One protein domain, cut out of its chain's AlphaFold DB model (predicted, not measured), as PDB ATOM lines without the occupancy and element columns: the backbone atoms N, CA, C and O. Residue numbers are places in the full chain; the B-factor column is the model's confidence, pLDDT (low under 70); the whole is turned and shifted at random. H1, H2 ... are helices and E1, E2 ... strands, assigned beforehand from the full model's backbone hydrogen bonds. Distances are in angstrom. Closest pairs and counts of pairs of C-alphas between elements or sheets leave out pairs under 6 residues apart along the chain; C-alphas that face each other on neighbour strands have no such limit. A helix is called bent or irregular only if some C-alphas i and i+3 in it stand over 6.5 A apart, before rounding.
ATOM      1  N   HIS A  15     -52.774 -83.179   2.279       98.69
ATOM      2  CA  HIS A  15     -51.422 -83.326   1.751       98.69
ATOM      3  C   HIS A  15     -50.391 -82.998   2.829       98.69
ATOM      4  O   HIS A  15     -50.678 -82.239   3.760       98.69
ATOM      5  N   ARG A  16     -49.163 -83.491   2.667       98.75
ATOM      6  CA  ARG A  16     -47.989 -82.949   3.370       98.75
ATOM      7  C   ARG A  16     -47.419 -81.761   2.590       98.75
ATOM      8  O   ARG A  16     -47.595 -81.674   1.377       98.75
ATOM      9  N   THR A  17     -46.754 -80.836   3.275       98.56
ATOM     10  CA  THR A  17     -45.992 -79.745   2.652       98.56
ATOM     11  C   THR A  17     -44.800 -79.341   3.508       98.56
ATOM     12  O   THR A  17     -44.917 -79.253   4.728       98.56
ATOM     13  N   ASP A  18     -43.671 -79.060   2.869       97.88
ATOM     14  CA  ASP A  18     -42.482 -78.495   3.518       97.88
ATOM     15  C   ASP A  18     -42.555 -76.965   3.612       97.88
ATOM     16  O   ASP A  18     -41.808 -76.340   4.356       97.88
ATOM     17  N   PHE A  19     -43.476 -76.339   2.873       97.31
ATOM     18  CA  PHE A  19     -43.697 -74.903   2.930       97.31
ATOM     19  C   PHE A  19     -44.633 -74.567   4.093       97.31
ATOM     20  O   PHE A  19     -45.819 -74.898   4.035       97.31
ATOM     21  N   PHE A  20     -44.148 -73.858   5.118       97.38
ATOM     22  CA  PHE A  20     -44.997 -73.394   6.220       97.38
ATOM     23  C   PHE A  20     -46.073 -72.400   5.717       97.38
ATOM     24  O   PHE A  20     -45.740 -71.277   5.306       97.38
ATOM     25  N   PRO A  21     -47.372 -72.780   5.729       95.19
ATOM     26  CA  PRO A  21     -48.411 -71.991   5.073       95.19
ATOM     27  C   PRO A  21     -48.975 -70.870   5.960       95.19
ATOM     28  O   PRO A  21     -49.446 -69.863   5.433       95.19
ATOM     29  N   GLY A  22     -48.925 -71.017   7.289       94.31
ATOM     30  CA  GLY A  22     -49.561 -70.091   8.229       94.31
ATOM     31  C   GLY A  22     -51.090 -70.052   8.078       94.31
ATOM     32  O   GLY A  22     -51.724 -71.089   7.926       94.31
ATOM     33  N   LEU A  23     -51.676 -68.847   8.143       92.94
ATOM     34  CA  LEU A  23     -53.086 -68.540   7.819       92.94
ATOM     35  C   LEU A  23     -54.139 -69.486   8.442       92.94
ATOM     36  O   LEU A  23     -55.096 -69.886   7.786       92.94
ATOM     37  N   GLY A  24     -53.987 -69.806   9.729       96.25
ATOM     38  CA  GLY A  24     -54.813 -70.786  10.444       96.25
ATOM     39  C   GLY A  24     -54.078 -72.111  10.587       96.25
ATOM     40  O   GLY A  24     -54.214 -73.009   9.764       96.25
ATOM     41  N   TRP A  25     -53.272 -72.215  11.639       97.69
ATOM     42  CA  TRP A  25     -52.343 -73.320  11.847       97.69
ATOM     43  C   TRP A  25     -52.324 -73.734  13.319       97.69
ATOM     44  O   TRP A  25     -52.679 -72.957  14.203       97.69
ATOM     45  N   LEU A  26     -51.913 -74.977  13.560       98.00
ATOM     46  CA  LEU A  26     -51.771 -75.567  14.886       98.00
ATOM     47  C   LEU A  26     -50.287 -75.784  15.192       98.00
ATOM     48  O   LEU A  26     -49.547 -76.286  14.344       98.00
ATOM     49  N   LEU A  27     -49.874 -75.473  16.419       96.75
ATOM     50  CA  LEU A  27     -48.526 -75.718  16.925       96.75
ATOM     51  C   LEU A  27     -48.582 -76.557  18.200       96.75
ATOM     52  O   LEU A  27     -49.381 -76.287  19.094       96.75
ATOM     53  N   LYS A  28     -47.708 -77.562  18.307       96.62
ATOM     54  CA  LYS A  28     -47.512 -78.294  19.564       96.62
ATOM     55  C   LYS A  28     -46.721 -77.442  20.555       96.62
ATOM     56  O   LYS A  28     -45.753 -76.792  20.161       96.62
ATOM     57  N   ARG A  29     -47.062 -77.538  21.843       97.19
ATOM     58  CA  ARG A  29     -46.336 -76.873  22.939       97.19
ATOM     59  C   ARG A  29     -44.831 -77.147  22.894       97.19
ATOM     60  O   ARG A  29     -44.051 -76.207  22.956       97.19
ATOM     61  N   ASP A  30     -44.425 -78.400  22.717       95.88
ATOM     62  CA  ASP A  30     -43.001 -78.760  22.705       95.88
ATOM     63  C   ASP A  30     -42.251 -78.126  21.532       95.88
ATOM     64  O   ASP A  30     -41.083 -77.773  21.659       95.88
ATOM     65  N   THR A  31     -42.926 -77.934  20.392       94.81
ATOM     66  CA  THR A  31     -42.348 -77.185  19.275       94.81
ATOM     67  C   THR A  31     -42.226 -75.706  19.630       94.81
ATOM     68  O   THR A  31     -41.191 -75.121  19.342       94.81
ATOM     69  N   TRP A  32     -43.226 -75.100  20.282       96.50
ATOM     70  CA  TRP A  32     -43.129 -73.706  20.741       96.50
ATOM     71  C   TRP A  32     -41.935 -73.489  21.676       96.50
ATOM     72  O   TRP A  32     -41.129 -72.602  21.422       96.50
ATOM     73  N   LEU A  33     -41.760 -74.352  22.680       96.88
ATOM     74  CA  LEU A  33     -40.652 -74.252  23.638       96.88
ATOM     75  C   LEU A  33     -39.264 -74.348  22.973       96.88
ATOM     76  O   LEU A  33     -38.295 -73.813  23.494       96.88
ATOM     77  N   GLN A  34     -39.158 -74.997  21.807       94.06
ATOM     78  CA  GLN A  34     -37.922 -75.043  21.009       94.06
ATOM     79  C   GLN A  34     -37.698 -73.786  20.152       94.06
ATOM     80  O   GLN A  34     -36.575 -73.530  19.717       94.06
ATOM     81  N   LEU A  35     -38.762 -73.049  19.828       95.81
ATOM     82  CA  LEU A  35     -38.714 -71.871  18.960       95.81
ATOM     83  C   LEU A  35     -38.589 -70.574  19.763       95.81
ATOM     84  O   LEU A  35     -37.916 -69.659  19.302       95.81
ATOM     85  N   GLU A  36     -39.202 -70.508  20.946       96.81
ATOM     86  CA  GLU A  36     -39.314 -69.304  21.779       96.81
ATOM     87  C   GLU A  36     -37.956 -68.649  22.067       96.81
ATOM     88  O   GLU A  36     -37.799 -67.447  21.872       96.81
ATOM     89  N   SER A  37     -36.938 -69.434  22.436       95.88
ATOM     90  CA  SER A  37     -35.608 -68.911  22.784       95.88
ATOM     91  C   SER A  37     -34.834 -68.308  21.606       95.88
ATOM     92  O   SER A  37     -33.820 -67.649  21.812       95.88
ATOM     93  N   LYS A  38     -35.265 -68.583  20.371       96.69
ATOM     94  CA  LYS A  38     -34.636 -68.124  19.124       96.69
ATOM     95  C   LYS A  38     -35.628 -67.387  18.220       96.69
ATOM     96  O   LYS A  38     -35.404 -67.289  17.015       96.69
ATOM     97  N   TRP A  39     -36.743 -66.935  18.790       97.38
ATOM     98  CA  TRP A  39     -37.806 -66.285  18.042       97.38
ATOM     99  C   TRP A  39     -37.292 -64.981  17.417       97.38
ATOM    100  O   TRP A  39     -36.616 -64.209  18.098       97.38
ATOM    101  N   PRO A  40     -37.576 -64.717  16.132       97.50
ATOM    102  CA  PRO A  40     -37.035 -63.549  15.457       97.50
ATOM    103  C   PRO A  40     -37.769 -62.273  15.884       97.50
ATOM    104  O   PRO A  40     -38.966 -62.289  16.177       97.50
ATOM    105  N   GLU A  41     -37.070 -61.141  15.831       96.69
ATOM    106  CA  GLU A  41     -37.657 -59.824  16.118       96.69
ATOM    107  C   GLU A  41     -38.729 -59.417  15.089       96.69
ATOM    108  O   GLU A  41     -39.669 -58.690  15.411       96.69
ATOM    109  N   ALA A  42     -38.610 -59.900  13.848       94.94
ATOM    110  CA  ALA A  42     -39.530 -59.606  12.753       94.94
ATOM    111  C   ALA A  42     -39.650 -60.790  11.777       94.94
ATOM    112  O   ALA A  42     -38.817 -61.692  11.766       94.94
ATOM    113  N   PHE A  43     -40.687 -60.764  10.931       93.81
ATOM    114  CA  PHE A  43     -40.897 -61.725   9.832       93.81
ATOM    115  C   PHE A  43     -40.887 -63.199  10.270       93.81
ATOM    116  O   PHE A  43     -40.294 -64.060   9.619       93.81
ATOM    117  N   PHE A  44     -41.567 -63.498  11.382       96.12
ATOM    118  CA  PHE A  44     -41.588 -64.841  11.964       96.12
ATOM    119  C   PHE A  44     -42.058 -65.927  10.987       96.12
ATOM    120  O   PHE A  44     -41.616 -67.068  11.077       96.12
ATOM    121  N   ASP A  45     -42.958 -65.599  10.061       95.00
ATOM    122  CA  ASP A  45     -43.502 -66.556   9.107       95.00
ATOM    123  C   ASP A  45     -42.480 -66.925   8.028       95.00
ATOM    124  O   ASP A  45     -42.387 -68.097   7.680       95.00
ATOM    125  N   ASP A  46     -41.694 -65.964   7.533       94.31
ATOM    126  CA  ASP A  46     -40.559 -66.241   6.646       94.31
ATOM    127  C   ASP A  46     -39.439 -66.980   7.393       94.31
ATOM    128  O   ASP A  46     -38.894 -67.946   6.866       94.31
ATOM    129  N   TRP A  47     -39.167 -66.627   8.652       95.94
ATOM    130  CA  TRP A  47     -38.214 -67.363   9.488       95.94
ATOM    131  C   TRP A  47     -38.629 -68.830   9.700       95.94
ATOM    132  O   TRP A  47     -37.800 -69.730   9.576       95.94
ATOM    133  N   LEU A  48     -39.917 -69.106   9.933       96.56
ATOM    134  CA  LEU A  48     -40.451 -70.472  10.033       96.56
ATOM    135  C   LEU A  48     -40.443 -71.240   8.701       96.56
ATOM    136  O   LEU A  48     -40.589 -72.462   8.714       96.56
ATOM    137  N   ARG A  49     -40.299 -70.568   7.553       95.25
ATOM    138  CA  ARG A  49     -40.175 -71.236   6.245       95.25
ATOM    139  C   ARG A  49     -38.770 -71.772   5.990       95.25
ATOM    140  O   ARG A  49     -38.615 -72.599   5.098       95.25
ATOM    141  N   ASP A  50     -37.779 -71.366   6.781       93.50
ATOM    142  CA  ASP A  50     -36.445 -71.954   6.723       93.50
ATOM    143  C   ASP A  50     -36.421 -73.324   7.441       93.50
ATOM    144  O   ASP A  50     -36.681 -73.397   8.652       93.50
ATOM    145  N   PRO A  51     -36.076 -74.426   6.743       90.50
ATOM    146  CA  PRO A  51     -35.961 -75.755   7.342       90.50
ATOM    147  C   PRO A  51     -35.005 -75.835   8.533       90.50
ATOM    148  O   PRO A  51     -35.195 -76.694   9.396       90.50
ATOM    149  N   GLN A  52     -33.996 -74.960   8.614       91.06
ATOM    150  CA  GLN A  52     -33.076 -74.909   9.754       91.06
ATOM    151  C   GLN A  52     -33.812 -74.549  11.050       91.06
ATOM    152  O   GLN A  52     -33.481 -75.048  12.128       91.06
ATOM    153  N   ASN A  53     -34.868 -73.738  10.953       92.62
ATOM    154  CA  ASN A  53     -35.645 -73.318  12.112       92.62
ATOM    155  C   ASN A  53     -36.661 -74.372  12.546       92.62
ATOM    156  O   ASN A  53     -36.903 -74.520  13.748       92.62
ATOM    157  N   THR A  54     -37.184 -75.149  11.595       88.88
ATOM    158  CA  THR A  54     -38.229 -76.160  11.815       88.88
ATOM    159  C   THR A  54     -37.709 -77.595  11.881       88.88
ATOM    160  O   THR A  54     -38.514 -78.509  12.058       88.88
ATOM    161  N   GLN A  55     -36.390 -77.812  11.784       90.75
ATOM    162  CA  GLN A  55     -35.757 -79.140  11.703       90.75
ATOM    163  C   GLN A  55     -36.288 -79.965  10.515       90.75
ATOM    164  O   GLN A  55     -36.474 -81.176  10.619       90.75
ATOM    165  N   GLY A  56     -36.614 -79.297   9.404       91.00
ATOM    166  CA  GLY A  56     -37.197 -79.939   8.223       91.00
ATOM    167  C   GLY A  56     -38.573 -80.576   8.459       91.00
ATOM    168  O   GLY A  56     -38.966 -81.475   7.716       91.00
ATOM    169  N   LYS A  57     -39.308 -80.162   9.501       94.25
ATOM    170  CA  LYS A  57     -40.670 -80.652   9.755       94.25
ATOM    171  C   LYS A  57     -41.629 -80.146   8.676       94.25
ATOM    172  O   LYS A  57     -41.657 -78.961   8.361       94.25
ATOM    173  N   ALA A  58     -42.482 -81.045   8.197       97.50
ATOM    174  CA  ALA A  58     -43.577 -80.720   7.291       97.50
ATOM    175  C   ALA A  58     -44.863 -80.350   8.050       97.50
ATOM    176  O   ALA A  58     -45.072 -80.748   9.199       97.50
ATOM    177  N   CYS A  59     -45.761 -79.643   7.368       98.44
ATOM    178  CA  CYS A  59     -47.139 -79.400   7.788       98.44
ATOM    179  C   CYS A  59     -48.110 -80.324   7.040       98.44
ATOM    180  O   CYS A  59     -47.832 -80.770   5.928       98.44
ATOM    181  N   ILE A  60     -49.288 -80.547   7.625       98.69
ATOM    182  CA  ILE A  60     -50.450 -81.057   6.890       98.69
ATOM    183  C   ILE A  60     -51.234 -79.862   6.350       98.69
ATOM    184  O   ILE A  60     -51.490 -78.908   7.086       98.69
ATOM    185  N   ARG A  61     -51.623 -79.908   5.075       98.50
ATOM    186  CA  ARG A  61     -52.417 -78.866   4.413       98.50
ATOM    187  C   ARG A  61     -53.564 -79.481   3.607       98.50
ATOM    188  O   ARG A  61     -53.360 -80.518   2.981       98.50
ATOM    189  N   PRO A  62     -54.757 -78.871   3.578       98.44
ATOM    190  CA  PRO A  62     -55.881 -79.416   2.827       98.44
ATOM    191  C   PRO A  62     -55.803 -79.090   1.327       98.44
ATOM    192  O   PRO A  62     -55.094 -78.171   0.903       98.44
ATOM    193  N   GLU A  63     -56.564 -79.822   0.516       98.06
ATOM    194  CA  GLU A  63     -56.829 -79.477  -0.886       98.06
ATOM    195  C   GLU A  63     -57.601 -78.149  -0.987       98.06
ATOM    196  O   GLU A  63     -57.176 -77.199  -1.655       98.06
ATOM    197  N   ILE A  64     -58.697 -78.045  -0.230       98.12
ATOM    198  CA  ILE A  64     -59.548 -76.852  -0.142       98.12
ATOM    199  C   ILE A  64     -59.303 -76.151   1.201       98.12
ATOM    200  O   ILE A  64     -59.311 -76.792   2.253       98.12
ATOM    201  N   SER A  65     -59.085 -74.833   1.202       97.50
ATOM    202  CA  SER A  65     -58.729 -74.110   2.433       97.50
ATOM    203  C   SER A  65     -59.851 -74.162   3.474       97.50
ATOM    204  O   SER A  65     -61.030 -74.122   3.123       97.50
ATOM    205  N   ARG A  66     -59.491 -74.218   4.761       97.44
ATOM    206  CA  ARG A  66     -60.441 -74.126   5.893       97.44
ATOM    207  C   ARG A  66     -60.499 -72.747   6.537       97.44
ATOM    208  O   ARG A  66     -61.277 -72.521   7.454       97.44
ATOM    209  N   THR A  67     -59.706 -71.826   6.019       95.31
ATOM    210  CA  THR A  67     -59.689 -70.418   6.389       95.31
ATOM    211  C   THR A  67     -59.732 -69.567   5.127       95.31
ATOM    212  O   THR A  67     -59.311 -69.990   4.045       95.31
ATOM    213  N   TYR A  68     -60.255 -68.355   5.270       91.69
ATOM    214  CA  TYR A  68     -60.282 -67.347   4.221       91.69
ATOM    215  C   TYR A  68     -59.841 -66.013   4.805       91.69
ATOM    216  O   TYR A  68     -60.231 -65.657   5.917       91.69
ATOM    217  N   SER A  69     -59.024 -65.279   4.052       87.81
ATOM    218  CA  SER A  69     -58.635 -63.927   4.429       87.81
ATOM    219  C   SER A  69     -59.582 -62.927   3.780       87.81
ATOM    220  O   SER A  69     -59.707 -62.901   2.559       87.81
ATOM    221  N   PHE A  70     -60.195 -62.074   4.596       86.44
ATOM    222  CA  PHE A  70     -61.001 -60.924   4.165       86.44
ATOM    223  C   PHE A  70     -60.293 -59.579   4.429       86.44
ATOM    224  O   PHE A  70     -60.809 -58.516   4.087       86.44
ATOM    225  N   GLY A  71     -59.108 -59.610   5.046       82.62
ATOM    226  CA  GLY A  71     -58.360 -58.426   5.463       82.62
ATOM    227  C   GLY A  71     -57.598 -57.775   4.312       82.62
ATOM    228  O   GLY A  71     -56.397 -57.992   4.170       82.62
ATOM    229  N   LYS A  72     -58.285 -56.959   3.503       79.25
ATOM    230  CA  LYS A  72     -57.655 -56.202   2.406       79.25
ATOM    231  C   LYS A  72     -56.623 -55.183   2.905       79.25
ATOM    232  O   LYS A  72     -55.580 -55.000   2.284       79.25
ATOM    233  N   ILE A  73     -56.920 -54.513   4.017       81.62
ATOM    234  CA  ILE A  73     -56.057 -53.498   4.629       81.62
ATOM    235  C   ILE A  73     -55.384 -54.120   5.853       81.62
ATOM    236  O   ILE A  73     -56.058 -54.641   6.737       81.62
ATOM    237  N   GLY A  74     -54.055 -54.060   5.898       83.50
ATOM    238  CA  GLY A  74     -53.245 -54.590   6.991       83.50
ATOM    239  C   GLY A  74     -51.793 -54.129   6.888       83.50
ATOM    240  O   GLY A  74     -51.464 -53.274   6.065       83.50
ATOM    241  N   VAL A  75     -50.915 -54.727   7.697       81.38
ATOM    242  CA  VAL A  75     -49.493 -54.340   7.828       81.38
ATOM    243  C   VAL A  75     -48.753 -54.318   6.480       81.38
ATOM    244  O   VAL A  75     -47.913 -53.454   6.247       81.38
ATOM    245  N   SER A  76     -49.106 -55.210   5.549       75.25
ATOM    246  CA  SER A  76     -48.478 -55.327   4.223       75.25
ATOM    247  C   SER A  76     -49.075 -54.419   3.136       75.25
ATOM    248  O   SER A  76     -48.752 -54.583   1.959       75.25
ATOM    249  N   LYS A  77     -49.965 -53.479   3.490       72.25
ATOM    250  CA  LYS A  77     -50.628 -52.543   2.555       72.25
ATOM    251  C   LYS A  77     -51.404 -53.214   1.399       72.25
ATOM    252  O   LYS A  77     -51.659 -52.581   0.383       72.25
ATOM    253  N   GLY A  78     -51.798 -54.484   1.545       64.62
ATOM    254  CA  GLY A  78     -52.785 -55.151   0.680       64.62
ATOM    255  C   GLY A  78     -52.288 -55.732  -0.653       64.62
ATOM    256  O   GLY A  78     -53.041 -56.458  -1.298       64.62
ATOM    257  N   LEU A  79     -51.028 -55.520  -1.060       64.50
ATOM    258  CA  LEU A  79     -50.531 -55.953  -2.382       64.50
ATOM    259  C   LEU A  79     -50.669 -57.474  -2.615       64.50
ATOM    260  O   LEU A  79     -51.220 -57.919  -3.621       64.50
ATOM    261  N   PHE A  80     -50.238 -58.289  -1.645       67.12
ATOM    262  CA  PHE A  80     -50.368 -59.753  -1.708       67.12
ATOM    263  C   PHE A  80     -51.819 -60.240  -1.580       67.12
ATOM    264  O   PHE A  80     -52.161 -61.322  -2.071       67.12
ATOM    265  N   PHE A  81     -52.678 -59.452  -0.927       74.06
ATOM    266  CA  PHE A  81     -54.090 -59.784  -0.787       74.06
ATOM    267  C   PHE A  81     -54.795 -59.732  -2.140       74.06
ATOM    268  O   PHE A  81     -55.452 -60.702  -2.527       74.06
ATOM    269  N   ASP A  82     -54.596 -58.636  -2.876       75.50
ATOM    270  CA  ASP A  82     -55.263 -58.401  -4.154       75.50
ATOM    271  C   ASP A  82     -54.781 -59.346  -5.265       75.50
ATOM    272  O   ASP A  82     -55.576 -59.737  -6.120       75.50
ATOM    273  N   MET A  83     -53.513 -59.771  -5.227       71.88
ATOM    274  CA  MET A  83     -52.951 -60.696  -6.219       71.88
ATOM    275  C   MET A  83     -53.291 -62.170  -5.960       71.88
ATOM    276  O   MET A  83     -53.479 -62.931  -6.914       71.88
ATOM    277  N   HIS A  84     -53.343 -62.601  -4.694       77.19
ATOM    278  CA  HIS A  84     -53.382 -64.030  -4.362       77.19
ATOM    279  C   HIS A  84     -54.433 -64.398  -3.313       77.19
ATOM    280  O   HIS A  84     -55.281 -65.248  -3.588       77.19
ATOM    281  N   LEU A  85     -54.391 -63.793  -2.118       79.12
ATOM    282  CA  LEU A  85     -55.165 -64.295  -0.970       79.12
ATOM    283  C   LEU A  85     -56.679 -64.208  -1.187       79.12
ATOM    284  O   LEU A  85     -57.398 -65.127  -0.799       79.12
ATOM    285  N   ARG A  86     -57.162 -63.158  -1.863       82.94
ATOM    286  CA  ARG A  86     -58.599 -62.967  -2.116       82.94
ATOM    287  C   ARG A  86     -59.238 -64.061  -2.977       82.94
ATOM    288  O   ARG A  86     -60.454 -64.213  -2.933       82.94
ATOM    289  N   TYR A  87     -58.435 -64.783  -3.762       86.19
ATOM    290  CA  TYR A  87     -58.891 -65.843  -4.667       86.19
ATOM    291  C   TYR A  87     -58.838 -67.236  -4.030       86.19
ATOM    292  O   TYR A  87     -59.191 -68.222  -4.677       86.19
ATOM    293  N   MET A  88     -58.365 -67.352  -2.783       88.94
ATOM    294  CA  MET A  88     -58.334 -68.635  -2.089       88.94
ATOM    295  C   MET A  88     -59.752 -69.092  -1.758       88.94
ATOM    296  O   MET A  88     -60.500 -68.395  -1.078       88.94
ATOM    297  N   GLN A  89     -60.109 -70.289  -2.220       94.06
ATOM    298  CA  GLN A  89     -61.430 -70.851  -1.984       94.06
ATOM    299  C   GLN A  89     -61.562 -71.346  -0.538       94.06
ATOM    300  O   GLN A  89     -60.784 -72.204  -0.103       94.06
ATOM    301  N   LEU A  90     -62.584 -70.847   0.163       96.25
ATOM    302  CA  LEU A  90     -63.055 -71.420   1.421       96.25
ATOM    303  C   LEU A  90     -63.875 -72.678   1.137       96.25
ATOM    304  O   LEU A  90     -64.769 -72.676   0.287       96.25
ATOM    305  N   ASN A  91     -63.571 -73.747   1.858       97.25
ATOM    306  CA  ASN A  91     -64.369 -74.958   1.858       97.25
ATOM    307  C   ASN A  91     -65.711 -74.729   2.564       97.25
ATOM    308  O   ASN A  91     -65.727 -74.320   3.724       97.25
ATOM    309  N   MET A  92     -66.810 -75.073   1.892       96.56
ATOM    310  CA  MET A  92     -68.171 -74.943   2.429       96.56
ATOM    311  C   MET A  92     -68.788 -76.286   2.848       96.56
ATOM    312  O   MET A  92     -69.889 -76.310   3.386       96.56
ATOM    313  N   GLU A  93     -68.085 -77.402   2.630       97.19
ATOM    314  CA  GLU A  93     -68.586 -78.752   2.903       97.19
ATOM    315  C   GLU A  93     -68.010 -79.319   4.205       97.19
ATOM    316  O   GLU A  93     -66.795 -79.343   4.414       97.19
ATOM    317  N   TYR A  94     -68.863 -79.791   5.111       97.75
ATOM    318  CA  TYR A  94     -68.383 -80.406   6.346       97.75
ATOM    319  C   TYR A  94     -67.696 -81.748   6.062       97.75
ATOM    320  O   TYR A  94     -68.260 -82.620   5.409       97.75
ATOM    321  N   VAL A  95     -66.500 -81.938   6.628       98.38
ATOM    322  CA  VAL A  95     -65.759 -83.202   6.565       98.38
ATOM    323  C   VAL A  95     -65.471 -83.682   7.982       98.38
ATOM    324  O   VAL A  95     -64.758 -83.024   8.742       98.38
ATOM    325  N   GLY A  96     -66.002 -84.851   8.334       98.06
ATOM    326  CA  GLY A  96     -65.776 -85.493   9.629       98.06
ATOM    327  C   GLY A  96     -64.421 -86.197   9.705       98.06
ATOM    328  O   GLY A  96     -64.389 -87.420   9.794       98.06
ATOM    329  N   PHE A  97     -63.311 -85.446   9.684       98.31
ATOM    330  CA  PHE A  97     -61.942 -85.992   9.652       98.31
ATOM    331  C   PHE A  97     -61.632 -87.001  10.767       98.31
ATOM    332  O   PHE A  97     -60.854 -87.920  10.550       98.31
ATOM    333  N   THR A  98     -62.264 -86.875  11.938       98.19
ATOM    334  CA  THR A  98     -62.094 -87.811  13.066       98.19
ATOM    335  C   THR A  98     -62.615 -89.220  12.784       98.19
ATOM    336  O   THR A  98     -62.325 -90.136  13.548       98.19
ATOM    337  N   LYS A  99     -63.392 -89.396  11.711       98.12
ATOM    338  CA  LYS A  99     -63.936 -90.681  11.257       98.12
ATOM    339  C   LYS A  99     -63.173 -91.258  10.062       98.12
ATOM    340  O   LYS A  99     -63.542 -92.323   9.582       98.12
ATOM    341  N   LEU A 100     -62.174 -90.542   9.547       98.25
ATOM    342  CA  LEU A 100     -61.384 -90.964   8.395       98.25
ATOM    343  C   LEU A 100     -60.084 -91.618   8.853       98.25
ATOM    344  O   LEU A 100     -59.505 -91.229   9.869       98.25
ATOM    345  N   ASP A 101     -59.594 -92.563   8.058       98.25
ATOM    346  CA  ASP A 101     -58.230 -93.049   8.204       98.25
ATOM    347  C   ASP A 101     -57.255 -92.028   7.598       98.25
ATOM    348  O   ASP A 101     -57.205 -91.818   6.385       98.25
ATOM    349  N   LEU A 102     -56.489 -91.369   8.467       98.62
ATOM    350  CA  LEU A 102     -55.482 -90.377   8.089       98.62
ATOM    351  C   LEU A 102     -54.051 -90.928   8.172       98.62
ATOM    352  O   LEU A 102     -53.093 -90.162   8.052       98.62
ATOM    353  N   THR A 103     -53.874 -92.241   8.368       98.38
ATOM    354  CA  THR A 103     -52.548 -92.879   8.469       98.38
ATOM    355  C   THR A 103     -51.722 -92.725   7.194       98.38
ATOM    356  O   THR A 103     -50.492 -92.744   7.251       98.38
ATOM    357  N   TYR A 104     -52.364 -92.473   6.051       98.44
ATOM    358  CA  TYR A 104     -51.679 -92.166   4.795       98.44
ATOM    359  C   TYR A 104     -50.817 -90.889   4.871       98.44
ATOM    360  O   TYR A 104     -49.902 -90.730   4.071       98.44
ATOM    361  N   LEU A 105     -51.072 -89.986   5.831       98.62
ATOM    362  CA  LEU A 105     -50.293 -88.758   6.049       98.62
ATOM    363  C   LEU A 105     -49.041 -88.964   6.911       98.62
ATOM    364  O   LEU A 105     -48.236 -88.029   7.045       98.62
ATOM    365  N   LEU A 106     -48.874 -90.143   7.519       98.56
ATOM    366  CA  LEU A 106     -47.629 -90.505   8.197       98.56
ATOM    367  C   LEU A 106     -46.487 -90.471   7.182       98.56
ATOM    368  O   LEU A 106     -46.673 -90.828   6.020       98.56
ATOM    369  N   LYS A 107     -45.321 -89.980   7.604       97.88
ATOM    370  CA  LYS A 107     -44.232 -89.621   6.686       97.88
ATOM    371  C   LYS A 107     -43.809 -90.815   5.833       97.88
ATOM    372  O   LYS A 107     -43.637 -90.671   4.633       97.88
ATOM    373  N   GLU A 108     -43.667 -91.976   6.449       97.06
ATOM    374  CA  GLU A 108     -43.195 -93.209   5.826       97.06
ATOM    375  C   GLU A 108     -44.173 -93.673   4.738       97.06
ATOM    376  O   GLU A 108     -43.765 -93.966   3.613       97.06
ATOM    377  N   ASN A 109     -45.473 -93.634   5.049       98.25
ATOM    378  CA  ASN A 109     -46.544 -93.992   4.121       98.25
ATOM    379  C   ASN A 109     -46.645 -92.988   2.969       98.25
ATOM    380  O   ASN A 109     -46.735 -93.381   1.805       98.25
ATOM    381  N   TYR A 110     -46.619 -91.692   3.291       98.56
ATOM    382  CA  TYR A 110     -46.797 -90.620   2.319       98.56
ATOM    383  C   TYR A 110     -45.604 -90.502   1.370       98.56
ATOM    384  O   TYR A 110     -45.805 -90.340   0.171       98.56
ATOM    385  N   ASP A 111     -44.373 -90.601   1.883       97.69
ATOM    386  CA  ASP A 111     -43.154 -90.518   1.076       97.69
ATOM    387  C   ASP A 111     -43.118 -91.636   0.037       97.69
ATOM    388  O   ASP A 111     -42.982 -91.361  -1.153       97.69
ATOM    389  N   SER A 112     -43.292 -92.887   0.476       96.81
ATOM    390  CA  SER A 112     -43.278 -94.042  -0.423       96.81
ATOM    391  C   SER A 112     -44.402 -93.952  -1.459       96.81
ATOM    392  O   SER A 112     -44.151 -94.092  -2.656       96.81
ATOM    393  N   SER A 113     -45.623 -93.644  -1.014       97.62
ATOM    394  CA  SER A 113     -46.795 -93.587  -1.891       97.62
ATOM    395  C   SER A 113     -46.702 -92.455  -2.916       97.62
ATOM    396  O   SER A 113     -47.018 -92.663  -4.085       97.62
ATOM    397  N   LEU A 114     -46.260 -91.259  -2.505       98.00
ATOM    398  CA  LEU A 114     -46.134 -90.114  -3.407       98.00
ATOM    399  C   LEU A 114     -45.034 -90.338  -4.445       98.00
ATOM    400  O   LEU A 114     -45.260 -90.039  -5.615       98.00
ATOM    401  N   THR A 115     -43.870 -90.852  -4.037       95.56
ATOM    402  CA  THR A 115     -42.760 -91.126  -4.959       95.56
ATOM    403  C   THR A 115     -43.176 -92.139  -6.020       95.56
ATOM    404  O   THR A 115     -43.119 -91.816  -7.205       95.56
ATOM    405  N   LEU A 116     -43.697 -93.302  -5.608       97.00
ATOM    406  CA  LEU A 116     -44.153 -94.338  -6.541       97.00
ATOM    407  C   LEU A 116     -45.252 -93.822  -7.475       97.00
ATOM    408  O   LEU A 116     -45.217 -94.081  -8.677       97.00
ATOM    409  N   LEU A 117     -46.206 -93.051  -6.939       98.00
ATOM    410  CA  LEU A 117     -47.249 -92.430  -7.745       98.00
ATOM    411  C   LEU A 117     -46.635 -91.519  -8.808       98.00
ATOM    412  O   LEU A 117     -46.858 -91.750  -9.988       98.00
ATOM    413  N   VAL A 118     -45.850 -90.513  -8.416       97.88
ATOM    414  CA  VAL A 118     -45.323 -89.496  -9.341       97.88
ATOM    415  C   VAL A 118     -44.383 -90.098 -10.384       97.88
ATOM    416  O   VAL A 118     -44.402 -89.658 -11.532       97.88
ATOM    417  N   GLU A 119     -43.591 -91.105 -10.025       96.12
ATOM    418  CA  GLU A 119     -42.724 -91.827 -10.964       96.12
ATOM    419  C   GLU A 119     -43.505 -92.658 -11.985       96.12
ATOM    420  O   GLU A 119     -43.059 -92.788 -13.123       96.12
ATOM    421  N   SER A 120     -44.680 -93.176 -11.612       97.44
ATOM    422  CA  SER A 120     -45.536 -93.958 -12.515       97.44
ATOM    423  C   SER A 120     -46.348 -93.116 -13.506       97.44
ATOM    424  O   SER A 120     -46.914 -93.660 -14.455       97.44
ATOM    425  N   LEU A 121     -46.447 -91.799 -13.287       98.25
ATOM    426  CA  LEU A 121     -47.301 -90.932 -14.095       98.25
ATOM    427  C   LEU A 121     -46.671 -90.591 -15.452       98.25
ATOM    428  O   LEU A 121     -45.469 -90.326 -15.534       98.25
ATOM    429  N   PRO A 122     -47.491 -90.487 -16.512       97.69
ATOM    430  CA  PRO A 122     -47.029 -89.991 -17.797       97.69
ATOM    431  C   PRO A 122     -46.607 -88.524 -17.690       97.69
ATOM    432  O   PRO A 122     -47.230 -87.714 -16.991       97.69
ATOM    433  N   GLU A 123     -45.531 -88.194 -18.399       97.75
ATOM    434  CA  GLU A 123     -44.988 -86.844 -18.442       97.75
ATOM    435  C   GLU A 123     -45.728 -85.988 -19.473       97.75
ATOM    436  O   GLU A 123     -46.012 -86.433 -20.584       97.75
ATOM    437  N   MET A 124     -46.043 -84.750 -19.101       97.94
ATOM    438  CA  MET A 124     -46.770 -83.808 -19.946       97.94
ATOM    439  C   MET A 124     -46.163 -82.410 -19.829       97.94
ATOM    440  O   MET A 124     -45.676 -82.013 -18.766       97.94
ATOM    441  N   SER A 125     -46.191 -81.641 -20.919       98.12
ATOM    442  CA  SER A 125     -45.741 -80.251 -20.877       98.12
ATOM    443  C   SER A 125     -46.759 -79.359 -20.140       98.12
ATOM    444  O   SER A 125     -47.961 -79.647 -20.145       98.12
ATOM    445  N   PRO A 126     -46.325 -78.245 -19.521       97.94
ATOM    446  CA  PRO A 126     -47.248 -77.263 -18.954       97.94
ATOM    447  C   PRO A 126     -48.251 -76.726 -19.989       97.94
ATOM    448  O   PRO A 126     -49.402 -76.452 -19.657       97.94
ATOM    449  N   GLU A 127     -47.818 -76.569 -21.243       97.75
ATOM    450  CA  GLU A 127     -48.648 -76.165 -22.377       97.75
ATOM    451  C   GLU A 127     -49.784 -77.154 -22.636       97.75
ATOM    452  O   GLU A 127     -50.930 -76.728 -22.736       97.75
ATOM    453  N   ASP A 128     -49.483 -78.451 -22.689       97.75
ATOM    454  CA  ASP A 128     -50.458 -79.509 -22.978       97.75
ATOM    455  C   ASP A 128     -51.480 -79.660 -21.846       97.75
ATOM    456  O   ASP A 128     -52.686 -79.754 -22.097       97.75
ATOM    457  N   VAL A 129     -51.027 -79.566 -20.589       97.62
ATOM    458  CA  VAL A 129     -51.918 -79.504 -19.417       97.62
ATOM    459  C   VAL A 129     -52.886 -78.329 -19.553       97.62
ATOM    460  O   VAL A 129     -54.100 -78.482 -19.403       97.62
ATOM    461  N   MET A 130     -52.360 -77.151 -19.894       96.88
ATOM    462  CA  MET A 130     -53.155 -75.940 -20.093       96.88
ATOM    463  C   MET A 130     -53.922 -75.918 -21.413       96.88
ATOM    464  O   MET A 130     -54.750 -75.031 -21.590       96.88
ATOM    465  N   ALA A 131     -53.695 -76.854 -22.328       95.94
ATOM    466  CA  ALA A 131     -54.529 -77.082 -23.501       95.94
ATOM    467  C   ALA A 131     -55.663 -78.075 -23.197       95.94
ATOM    468  O   ALA A 131     -56.667 -78.080 -23.903       95.94
ATOM    469  N   GLY A 132     -55.574 -78.830 -22.094       93.62
ATOM    470  CA  GLY A 132     -56.491 -79.931 -21.794       93.62
ATOM    471  C   GLY A 132     -56.232 -81.156 -22.675       93.62
ATOM    472  O   GLY A 132     -57.169 -81.875 -23.002       93.62
ATOM    473  N   ALA A 133     -54.982 -81.356 -23.100       93.06
ATOM    474  CA  ALA A 133     -54.588 -82.491 -23.918       93.06
ATOM    475  C   ALA A 133     -54.490 -83.793 -23.097       93.06
ATOM    476  O   ALA A 133     -54.308 -83.782 -21.873       93.06
ATOM    477  N   GLY A 134     -54.578 -84.924 -23.802       90.69
ATOM    478  CA  GLY A 134     -54.463 -86.264 -23.224       90.69
ATOM    479  C   GLY A 134     -55.688 -86.710 -22.417       90.69
ATOM    480  O   GLY A 134     -56.502 -85.901 -21.971       90.69
ATOM    481  N   THR A 135     -55.817 -88.020 -22.209       93.62
ATOM    482  CA  THR A 135     -56.974 -88.640 -21.521       93.62
ATOM    483  C   THR A 135     -56.691 -89.006 -20.063       93.62
ATOM    484  O   THR A 135     -57.569 -89.454 -19.332       93.62
ATOM    485  N   GLU A 136     -55.457 -88.794 -19.621       95.69
ATOM    486  CA  GLU A 136     -54.939 -89.246 -18.338       95.69
ATOM    487  C   GLU A 136     -55.530 -88.393 -17.216       95.69
ATOM    488  O   GLU A 136     -55.542 -87.165 -17.302       95.69
ATOM    489  N   LEU A 137     -55.987 -89.019 -16.134       96.12
ATOM    490  CA  LEU A 137     -56.555 -88.295 -14.991       96.12
ATOM    491  C   LEU A 137     -55.481 -87.642 -14.111       96.12
ATOM    492  O   LEU A 137     -55.778 -86.720 -13.348       96.12
ATOM    493  N   ALA A 138     -54.237 -88.111 -14.215       98.31
ATOM    494  CA  ALA A 138     -53.096 -87.587 -13.485       98.31
ATOM    495  C   ALA A 138     -51.842 -87.580 -14.365       98.31
ATOM    496  O   ALA A 138     -51.635 -88.502 -15.150       98.31
ATOM    497  N   VAL A 139     -51.013 -86.544 -14.229       98.62
ATOM    498  CA  VAL A 139     -49.771 -86.373 -15.000       98.62
ATOM    499  C   VAL A 139     -48.660 -85.771 -14.151       98.62
ATOM    500  O   VAL A 139     -48.912 -85.033 -13.190       98.62
ATOM    501  N   ARG A 140     -47.418 -86.040 -14.554       98.69
ATOM    502  CA  ARG A 140     -46.230 -85.360 -14.043       98.69
ATOM    503  C   ARG A 140     -45.804 -84.261 -15.013       98.69
ATOM    504  O   ARG A 140     -45.727 -84.479 -16.215       98.69
ATOM    505  N   VAL A 141     -45.489 -83.088 -14.480       98.69
ATOM    506  CA  VAL A 141     -44.810 -82.009 -15.203       98.69
ATOM    507  C   VAL A 141     -43.434 -81.861 -14.575       98.69
ATOM    508  O   VAL A 141     -43.330 -81.548 -13.391       98.69
ATOM    509  N   SER A 142     -42.375 -82.091 -15.339       98.31
ATOM    510  CA  SER A 142     -41.020 -82.134 -14.787       98.31
ATOM    511  C   SER A 142     -40.317 -80.769 -14.841       98.31
ATOM    512  O   SER A 142     -40.483 -79.993 -15.786       98.31
ATOM    513  N   TYR A 143     -39.484 -80.471 -13.843       98.50
ATOM    514  CA  TYR A 143     -38.554 -79.337 -13.850       98.50
ATOM    515  C   TYR A 143     -37.162 -79.765 -13.369       98.50
ATOM    516  O   TYR A 143     -37.026 -80.702 -12.593       98.50
ATOM    517  N   SER A 144     -36.108 -79.062 -13.787       97.38
ATOM    518  CA  SER A 144     -34.715 -79.413 -13.449       97.38
ATOM    519  C   SER A 144     -33.926 -78.284 -12.780       97.38
ATOM    520  O   SER A 144     -32.778 -78.461 -12.390       97.38
ATOM    521  N   SER A 145     -34.515 -77.094 -12.661       97.50
ATOM    522  CA  SER A 145     -33.868 -75.898 -12.109       97.50
ATOM    523  C   SER A 145     -34.898 -74.868 -11.651       97.50
ATOM    524  O   SER A 145     -36.031 -74.877 -12.135       97.50
ATOM    525  N   ALA A 146     -34.489 -73.894 -10.830       97.62
ATOM    526  CA  ALA A 146     -35.345 -72.769 -10.436       97.62
ATOM    527  C   ALA A 146     -35.984 -72.061 -11.646       97.62
ATOM    528  O   ALA A 146     -37.158 -71.696 -11.627       97.62
ATOM    529  N   LYS A 147     -35.219 -71.890 -12.734       97.81
ATOM    530  CA  LYS A 147     -35.691 -71.241 -13.967       97.81
ATOM    531  C   LYS A 147     -36.791 -72.054 -14.653       97.81
ATOM    532  O   LYS A 147     -37.794 -71.482 -15.080       97.81
ATOM    533  N   THR A 148     -36.603 -73.368 -14.775       98.25
ATOM    534  CA  THR A 148     -37.596 -74.248 -15.413       98.25
ATOM    535  C   THR A 148     -38.833 -74.425 -14.538       98.25
ATOM    536  O   THR A 148     -39.936 -74.362 -15.079       98.25
ATOM    537  N   TYR A 149     -38.667 -74.496 -13.210       98.56
ATOM    538  CA  TYR A 149     -39.772 -74.459 -12.253       98.56
ATOM    539  C   TYR A 149     -40.604 -73.190 -12.435       98.56
ATOM    540  O   TYR A 149     -41.799 -73.284 -12.693       98.56
ATOM    541  N   ARG A 150     -39.983 -71.999 -12.389       98.44
ATOM    542  CA  ARG A 150     -40.711 -70.724 -12.518       98.44
ATOM    543  C   ARG A 150     -41.496 -70.645 -13.820       98.44
ATOM    544  O   ARG A 150     -42.641 -70.205 -13.825       98.44
ATOM    545  N   ARG A 151     -40.900 -71.092 -14.930       98.31
ATOM    546  CA  ARG A 151     -41.574 -71.130 -16.235       98.31
ATOM    547  C   ARG A 151     -42.805 -72.042 -16.205       98.31
ATOM    548  O   ARG A 151     -43.872 -71.607 -16.629       98.31
ATOM    549  N   ALA A 152     -42.662 -73.265 -15.697       98.56
ATOM    550  CA  ALA A 152     -43.762 -74.220 -15.596       98.56
ATOM    551  C   ALA A 152     -44.854 -73.731 -14.629       98.56
ATOM    552  O   ALA A 152     -46.022 -73.690 -15.000       98.56
ATOM    553  N   ALA A 153     -44.475 -73.268 -13.435       98.19
ATOM    554  CA  ALA A 153     -45.385 -72.741 -12.423       98.19
ATOM    555  C   ALA A 153     -46.222 -71.569 -12.958       98.19
ATOM    556  O   ALA A 153     -47.448 -71.602 -12.852       98.19
ATOM    557  N   LYS A 154     -45.589 -70.589 -13.623       97.31
ATOM    558  CA  LYS A 154     -46.303 -69.479 -14.275       97.31
ATOM    559  C   LYS A 154     -47.299 -69.971 -15.316       97.31
ATOM    560  O   LYS A 154     -48.425 -69.484 -15.350       97.31
ATOM    561  N   LYS A 155     -46.897 -70.928 -16.160       97.88
ATOM    562  CA  LYS A 155     -47.770 -71.474 -17.205       97.88
ATOM    563  C   LYS A 155     -48.999 -72.162 -16.609       97.88
ATOM    564  O   LYS A 155     -50.100 -71.957 -17.104       97.88
ATOM    565  N   LEU A 156     -48.806 -72.902 -15.519       97.44
ATOM    566  CA  LEU A 156     -49.858 -73.598 -14.775       97.44
ATOM    567  C   LEU A 156     -50.684 -72.672 -13.856       97.44
ATOM    568  O   LEU A 156     -51.590 -73.144 -13.178       97.44
ATOM    569  N   GLY A 157     -50.384 -71.367 -13.785       95.38
ATOM    570  CA  GLY A 157     -51.087 -70.413 -12.913       95.38
ATOM    571  C   GLY A 157     -50.749 -70.526 -11.417       95.38
ATOM    572  O   GLY A 157     -51.420 -69.904 -10.580       95.38
ATOM    573  N   LEU A 158     -49.711 -71.298 -11.084       95.88
ATOM    574  CA  LEU A 158     -49.184 -71.490  -9.736       95.88
ATOM    575  C   LEU A 158     -48.365 -70.274  -9.281       95.88
ATOM    576  O   LEU A 158     -47.963 -69.426 -10.076       95.88
ATOM    577  N   MET A 159     -48.096 -70.207  -7.978       93.31
ATOM    578  CA  MET A 159     -47.109 -69.273  -7.441       93.31
ATOM    579  C   MET A 159     -45.698 -69.780  -7.770       93.31
ATOM    580  O   MET A 159     -45.380 -70.948  -7.533       93.31
ATOM    581  N   ASP A 160     -44.867 -68.908  -8.336       95.06
ATOM    582  CA  ASP A 160     -43.520 -69.229  -8.809       95.06
ATOM    583  C   ASP A 160     -42.405 -68.710  -7.881       95.06
ATOM    584  O   ASP A 160     -41.218 -68.856  -8.188       95.06
ATOM    585  N   ASP A 161     -42.776 -68.108  -6.749       94.25
ATOM    586  CA  ASP A 161     -41.847 -67.689  -5.709       94.25
ATOM    587  C   ASP A 161     -41.368 -68.868  -4.856       94.25
ATOM    588  O   ASP A 161     -42.023 -69.907  -4.727       94.25
ATOM    589  N   PHE A 162     -40.211 -68.659  -4.240       96.25
ATOM    590  CA  PHE A 162     -39.607 -69.575  -3.289       96.25
ATOM    591  C   PHE A 162     -39.398 -68.866  -1.952       96.25
ATOM    592  O   PHE A 162     -39.317 -67.631  -1.883       96.25
ATOM    593  N   ARG A 163     -39.306 -69.662  -0.887       95.44
ATOM    594  CA  ARG A 163     -38.807 -69.241   0.423       95.44
ATOM    595  C   ARG A 163     -37.795 -70.267   0.902       95.44
ATOM    596  O   ARG A 163     -38.155 -71.434   1.025       95.44
ATOM    597  N   SER A 164     -36.545 -69.848   1.091       93.56
ATOM    598  CA  SER A 164     -35.427 -70.740   1.439       93.56
ATOM    599  C   SER A 164     -35.307 -71.937   0.481       93.56
ATOM    600  O   SER A 164     -35.100 -73.073   0.904       93.56
ATOM    601  N   GLY A 165     -35.512 -71.703  -0.820       95.56
ATOM    602  CA  GLY A 165     -35.509 -72.758  -1.837       95.56
ATOM    603  C   GLY A 165     -36.802 -73.564  -1.987       95.56
ATOM    604  O   GLY A 165     -36.899 -74.393  -2.892       95.56
ATOM    605  N   ILE A 166     -37.806 -73.340  -1.134       97.12
ATOM    606  CA  ILE A 166     -39.038 -74.136  -1.091       97.12
ATOM    607  C   ILE A 166     -40.144 -73.452  -1.901       97.12
ATOM    608  O   ILE A 166     -40.543 -72.331  -1.560       97.12
ATOM    609  N   PRO A 167     -40.698 -74.108  -2.936       97.50
ATOM    610  CA  PRO A 167     -41.875 -73.596  -3.612       97.50
ATOM    611  C   PRO A 167     -43.138 -73.691  -2.749       97.50
ATOM    612  O   PRO A 167     -43.296 -74.578  -1.906       97.50
ATOM    613  N   ARG A 168     -44.087 -72.782  -2.984       96.12
ATOM    614  CA  ARG A 168     -45.373 -72.741  -2.271       96.12
ATOM    615  C   ARG A 168     -46.079 -74.098  -2.339       96.12
ATOM    616  O   ARG A 168     -46.293 -74.641  -3.418       96.12
ATOM    617  N   THR A 169     -46.514 -74.610  -1.187       96.81
ATOM    618  CA  THR A 169     -47.240 -75.891  -1.032       96.81
ATOM    619  C   THR A 169     -46.472 -77.153  -1.434       96.81
ATOM    620  O   THR A 169     -47.059 -78.237  -1.414       96.81
ATOM    621  N   ALA A 170     -45.182 -77.035  -1.761       98.12
ATOM    622  CA  ALA A 170     -44.377 -78.168  -2.183       98.12
ATOM    623  C   ALA A 170     -44.176 -79.181  -1.049       98.12
ATOM    624  O   ALA A 170     -44.151 -78.810   0.129       98.12
ATOM    625  N   TYR A 171     -43.995 -80.444  -1.415       98.50
ATOM    626  CA  TYR A 171     -43.445 -81.488  -0.556       98.50
ATOM    627  C   TYR A 171     -42.395 -82.255  -1.347       98.50
ATOM    628  O   TYR A 171     -42.691 -82.751  -2.431       98.50
ATOM    629  N   ARG A 172     -41.159 -82.309  -0.848       97.38
ATOM    630  CA  ARG A 172     -40.008 -82.869  -1.572       97.38
ATOM    631  C   ARG A 172     -39.846 -82.283  -2.987       97.38
ATOM    632  O   ARG A 172     -39.612 -82.996  -3.956       97.38
ATOM    633  N   GLY A 173     -40.054 -80.969  -3.116       97.62
ATOM    634  CA  GLY A 173     -40.046 -80.248  -4.397       97.62
ATOM    635  C   GLY A 173     -41.305 -80.420  -5.257       97.62
ATOM    636  O   GLY A 173     -41.490 -79.680  -6.217       97.62
ATOM    637  N   ILE A 174     -42.209 -81.335  -4.911       98.75
ATOM    638  CA  ILE A 174     -43.399 -81.626  -5.712       98.75
ATOM    639  C   ILE A 174     -44.530 -80.671  -5.331       98.75
ATOM    640  O   ILE A 174     -44.974 -80.658  -4.183       98.75
ATOM    641  N   VAL A 175     -45.033 -79.905  -6.299       98.62
ATOM    642  CA  VAL A 175     -46.237 -79.077  -6.149       98.62
ATOM    643  C   VAL A 175     -47.419 -79.782  -6.807       98.62
ATOM    644  O   VAL A 175     -47.482 -79.932  -8.027       98.62
ATOM    645  N   THR A 176     -48.375 -80.206  -5.982       98.50
ATOM    646  CA  THR A 176     -49.609 -80.865  -6.427       98.50
ATOM    647  C   THR A 176     -50.734 -79.852  -6.607       98.50
ATOM    648  O   THR A 176     -51.091 -79.143  -5.663       98.50
ATOM    649  N   CYS A 177     -51.341 -79.839  -7.793       97.81
ATOM    650  CA  CYS A 177     -52.507 -79.021  -8.129       97.81
ATOM    651  C   CYS A 177     -53.513 -79.808  -8.977       97.81
ATOM    652  O   CYS A 177     -53.261 -80.953  -9.360       97.81
ATOM    653  N   TYR A 178     -54.679 -79.225  -9.226       98.12
ATOM    654  CA  TYR A 178     -55.725 -79.821 -10.048       98.12
ATOM    655  C   TYR A 178     -56.175 -78.819 -11.101       98.12
ATOM    656  O   TYR A 178     -56.665 -77.751 -10.757       98.12
ATOM    657  N   ILE A 179     -55.970 -79.144 -12.374       96.94
ATOM    658  CA  ILE A 179     -56.178 -78.229 -13.496       96.94
ATOM    659  C   ILE A 179     -57.001 -78.964 -14.543       96.94
ATOM    660  O   ILE A 179     -56.624 -80.052 -14.964       96.94
ATOM    661  N   ARG A 180     -58.119 -78.370 -14.980       93.62
ATOM    662  CA  ARG A 180     -58.963 -78.907 -16.070       93.62
ATOM    663  C   ARG A 180     -59.298 -80.397 -15.903       93.62
ATOM    664  O   ARG A 180     -59.104 -81.192 -16.815       93.62
ATOM    665  N   ASN A 181     -59.795 -80.760 -14.724       93.94
ATOM    666  CA  ASN A 181     -60.153 -82.132 -14.346       93.94
ATOM    667  C   ASN A 181     -58.983 -83.137 -14.308       93.94
ATOM    668  O   ASN A 181     -59.198 -84.347 -14.334       93.94
ATOM    669  N   LYS A 182     -57.743 -82.643 -14.227       96.81
ATOM    670  CA  LYS A 182     -56.520 -83.446 -14.208       96.81
ATOM    671  C   LYS A 182     -55.691 -83.123 -12.970       96.81
ATOM    672  O   LYS A 182     -55.446 -81.957 -12.653       96.81
ATOM    673  N   ARG A 183     -55.226 -84.154 -12.265       98.50
ATOM    674  CA  ARG A 183     -54.275 -84.020 -11.157       98.50
ATOM    675  C   ARG A 183     -52.870 -83.818 -11.726       98.50
ATOM    676  O   ARG A 183     -52.376 -84.646 -12.481       98.50
ATOM    677  N   VAL A 184     -52.222 -82.720 -11.364       98.69
ATOM    678  CA  VAL A 184     -50.917 -82.340 -11.915       98.69
ATOM    679  C   VAL A 184     -49.890 -82.298 -10.793       98.69
ATOM    680  O   VAL A 184     -50.098 -81.635  -9.772       98.69
ATOM    681  N   TYR A 185     -48.773 -82.991 -11.002       98.81
ATOM    682  CA  TYR A 185     -47.616 -82.985 -10.112       98.81
ATOM    683  C   TYR A 185     -46.462 -82.268 -10.806       98.81
ATOM    684  O   TYR A 185     -45.801 -82.848 -11.666       98.81
ATOM    685  N   LEU A 186     -46.224 -81.002 -10.451       98.75
ATOM    686  CA  LEU A 186     -45.021 -80.286 -10.875       98.75
ATOM    687  C   LEU A 186     -43.854 -80.763 -10.006       98.75
ATOM    688  O   LEU A 186     -43.793 -80.413  -8.830       98.75
ATOM    689  N   ALA A 187     -42.976 -81.592 -10.561       98.56
ATOM    690  CA  ALA A 187     -42.002 -82.385  -9.815       98.56
ATOM    691  C   ALA A 187     -40.573 -82.224 -10.364       98.56
ATOM    692  O   ALA A 187     -40.399 -81.963 -11.557       98.56
ATOM    693  N   PRO A 188     -39.534 -82.387  -9.523       98.00
ATOM    694  CA  PRO A 188     -38.161 -82.411 -10.002       98.00
ATOM    695  C   PRO A 188     -37.930 -83.623 -10.918       98.00
ATOM    696  O   PRO A 188     -38.399 -84.722 -10.641       98.00
ATOM    697  N   SER A 189     -37.178 -83.429 -12.001       96.69
ATOM    698  CA  SER A 189     -36.762 -84.489 -12.932       96.69
ATOM    699  C   SER A 189     -35.532 -85.269 -12.450       96.69
ATOM    700  O   SER A 189     -34.992 -86.093 -13.181       96.69
TER     701      SER A 189
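This is residues 15 to 189 of the 200 residues of a protein of Bicyclus anynana (UniProt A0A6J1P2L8). A small three-stranded sheet has H6 and H7 over one face and H5 across the other, and at the far end of the longest axis lie three small, loosely grouped helices, H1, H2 and H3. The two-stranded sheet E1 E2 lies between these two parts, while H4 sits between two long stretches with no named element, residues 63 to 78 and 84 to 106; residues 74 to 79, of which 79 belongs to H4, and residues 94 to 103 stick out. The printed part has 175 residues with seven named helices and five named strands, in the order E1 H1 H2 H3 E2 H4 H5 H6 E3 H7 E4 E5. The class is mixed, with 80 residues, under half, in named elements; the larger sheet, order E3 E5 E4, is mixed, and E1 E2 is antiparallel. The whole is compact, with a radius of gyration of the C-alphas of 17.3 A and spans of 51 by 38 by 37 A.

E1, residues 15 to 17, and E2, residues 59 to 62, are antiparallel neighbours at 138 degrees; N 15 and O 61, 2.8 A apart, are within hydrogen-bond range. H1, residues 29 to 38, and H3, residues 51 to 54, are close but not clearly touching, their closest C-alphas, of Leu 35 and Asn 53, being 7.6 A apart. H2, residues 44 to 49, is close to H3 but not clearly touching, with the C-alphas of Leu 48 and Thr 54 closest at 6.4 A. H4, residues 79 to 83, touches no helix. In the larger sheet E3, residues 138 to 143, is parallel to the inner strand E5, residues 182 to 188, at 27 degrees, with N 141 and O 185 at 2.8 A. E4, residues 175 to 179, forms an antiparallel hairpin with E5, at 154 degrees, with N 177 and O 184 at 2.9 A. H5, residues 107 to 120, is on this sheet at a height of 12.8 A, across the strands at 84 degrees to E3 on the local plane; the C-alphas of Val 118 and Arg 140 are closest at 6.3 A. H6, residues 126 to 131, and H7, residues 146 to 155, are on the opposite face from H5, along the strands, at heights of 9.0 A and 9.2 A. H6 and H7 touch, the same way at a shallow tilt of 9 degrees, with the C-alphas of Pro 126 and Ala 152 closest at 5.7 A. Every O i to N i+4 pair is within hydrogen-bond range in H2, H4, H5, H6 and H7; H1 has 4 of 6, and H3 is too short for such a pair.

E1 begins at C-alpha 15, (-51.422, -83.326, 1.751). H1, 15.1 A long, is only just irregular: C-alphas 34 and 37 are 6.8 A apart. H5 runs 19.7 A from C-alpha 107, (-44.232, -89.621, 6.686). E3 is 16.7 A, H7 14.2 A and E4 12.4 A long. E5, 18.9 A long, ends at C-alpha 188, (-38.161, -82.411, -10.002).

The C-alphas of Ser 37 and Thr 135 are the two farthest apart, at 53.0 A. The printed part has no cut. The links E1 to H1, E2 to H4, H4 to H5 and H7 to E4 are long. Mean pLDDT of the printed part is 94.6; residues 78 to 80 are under 70.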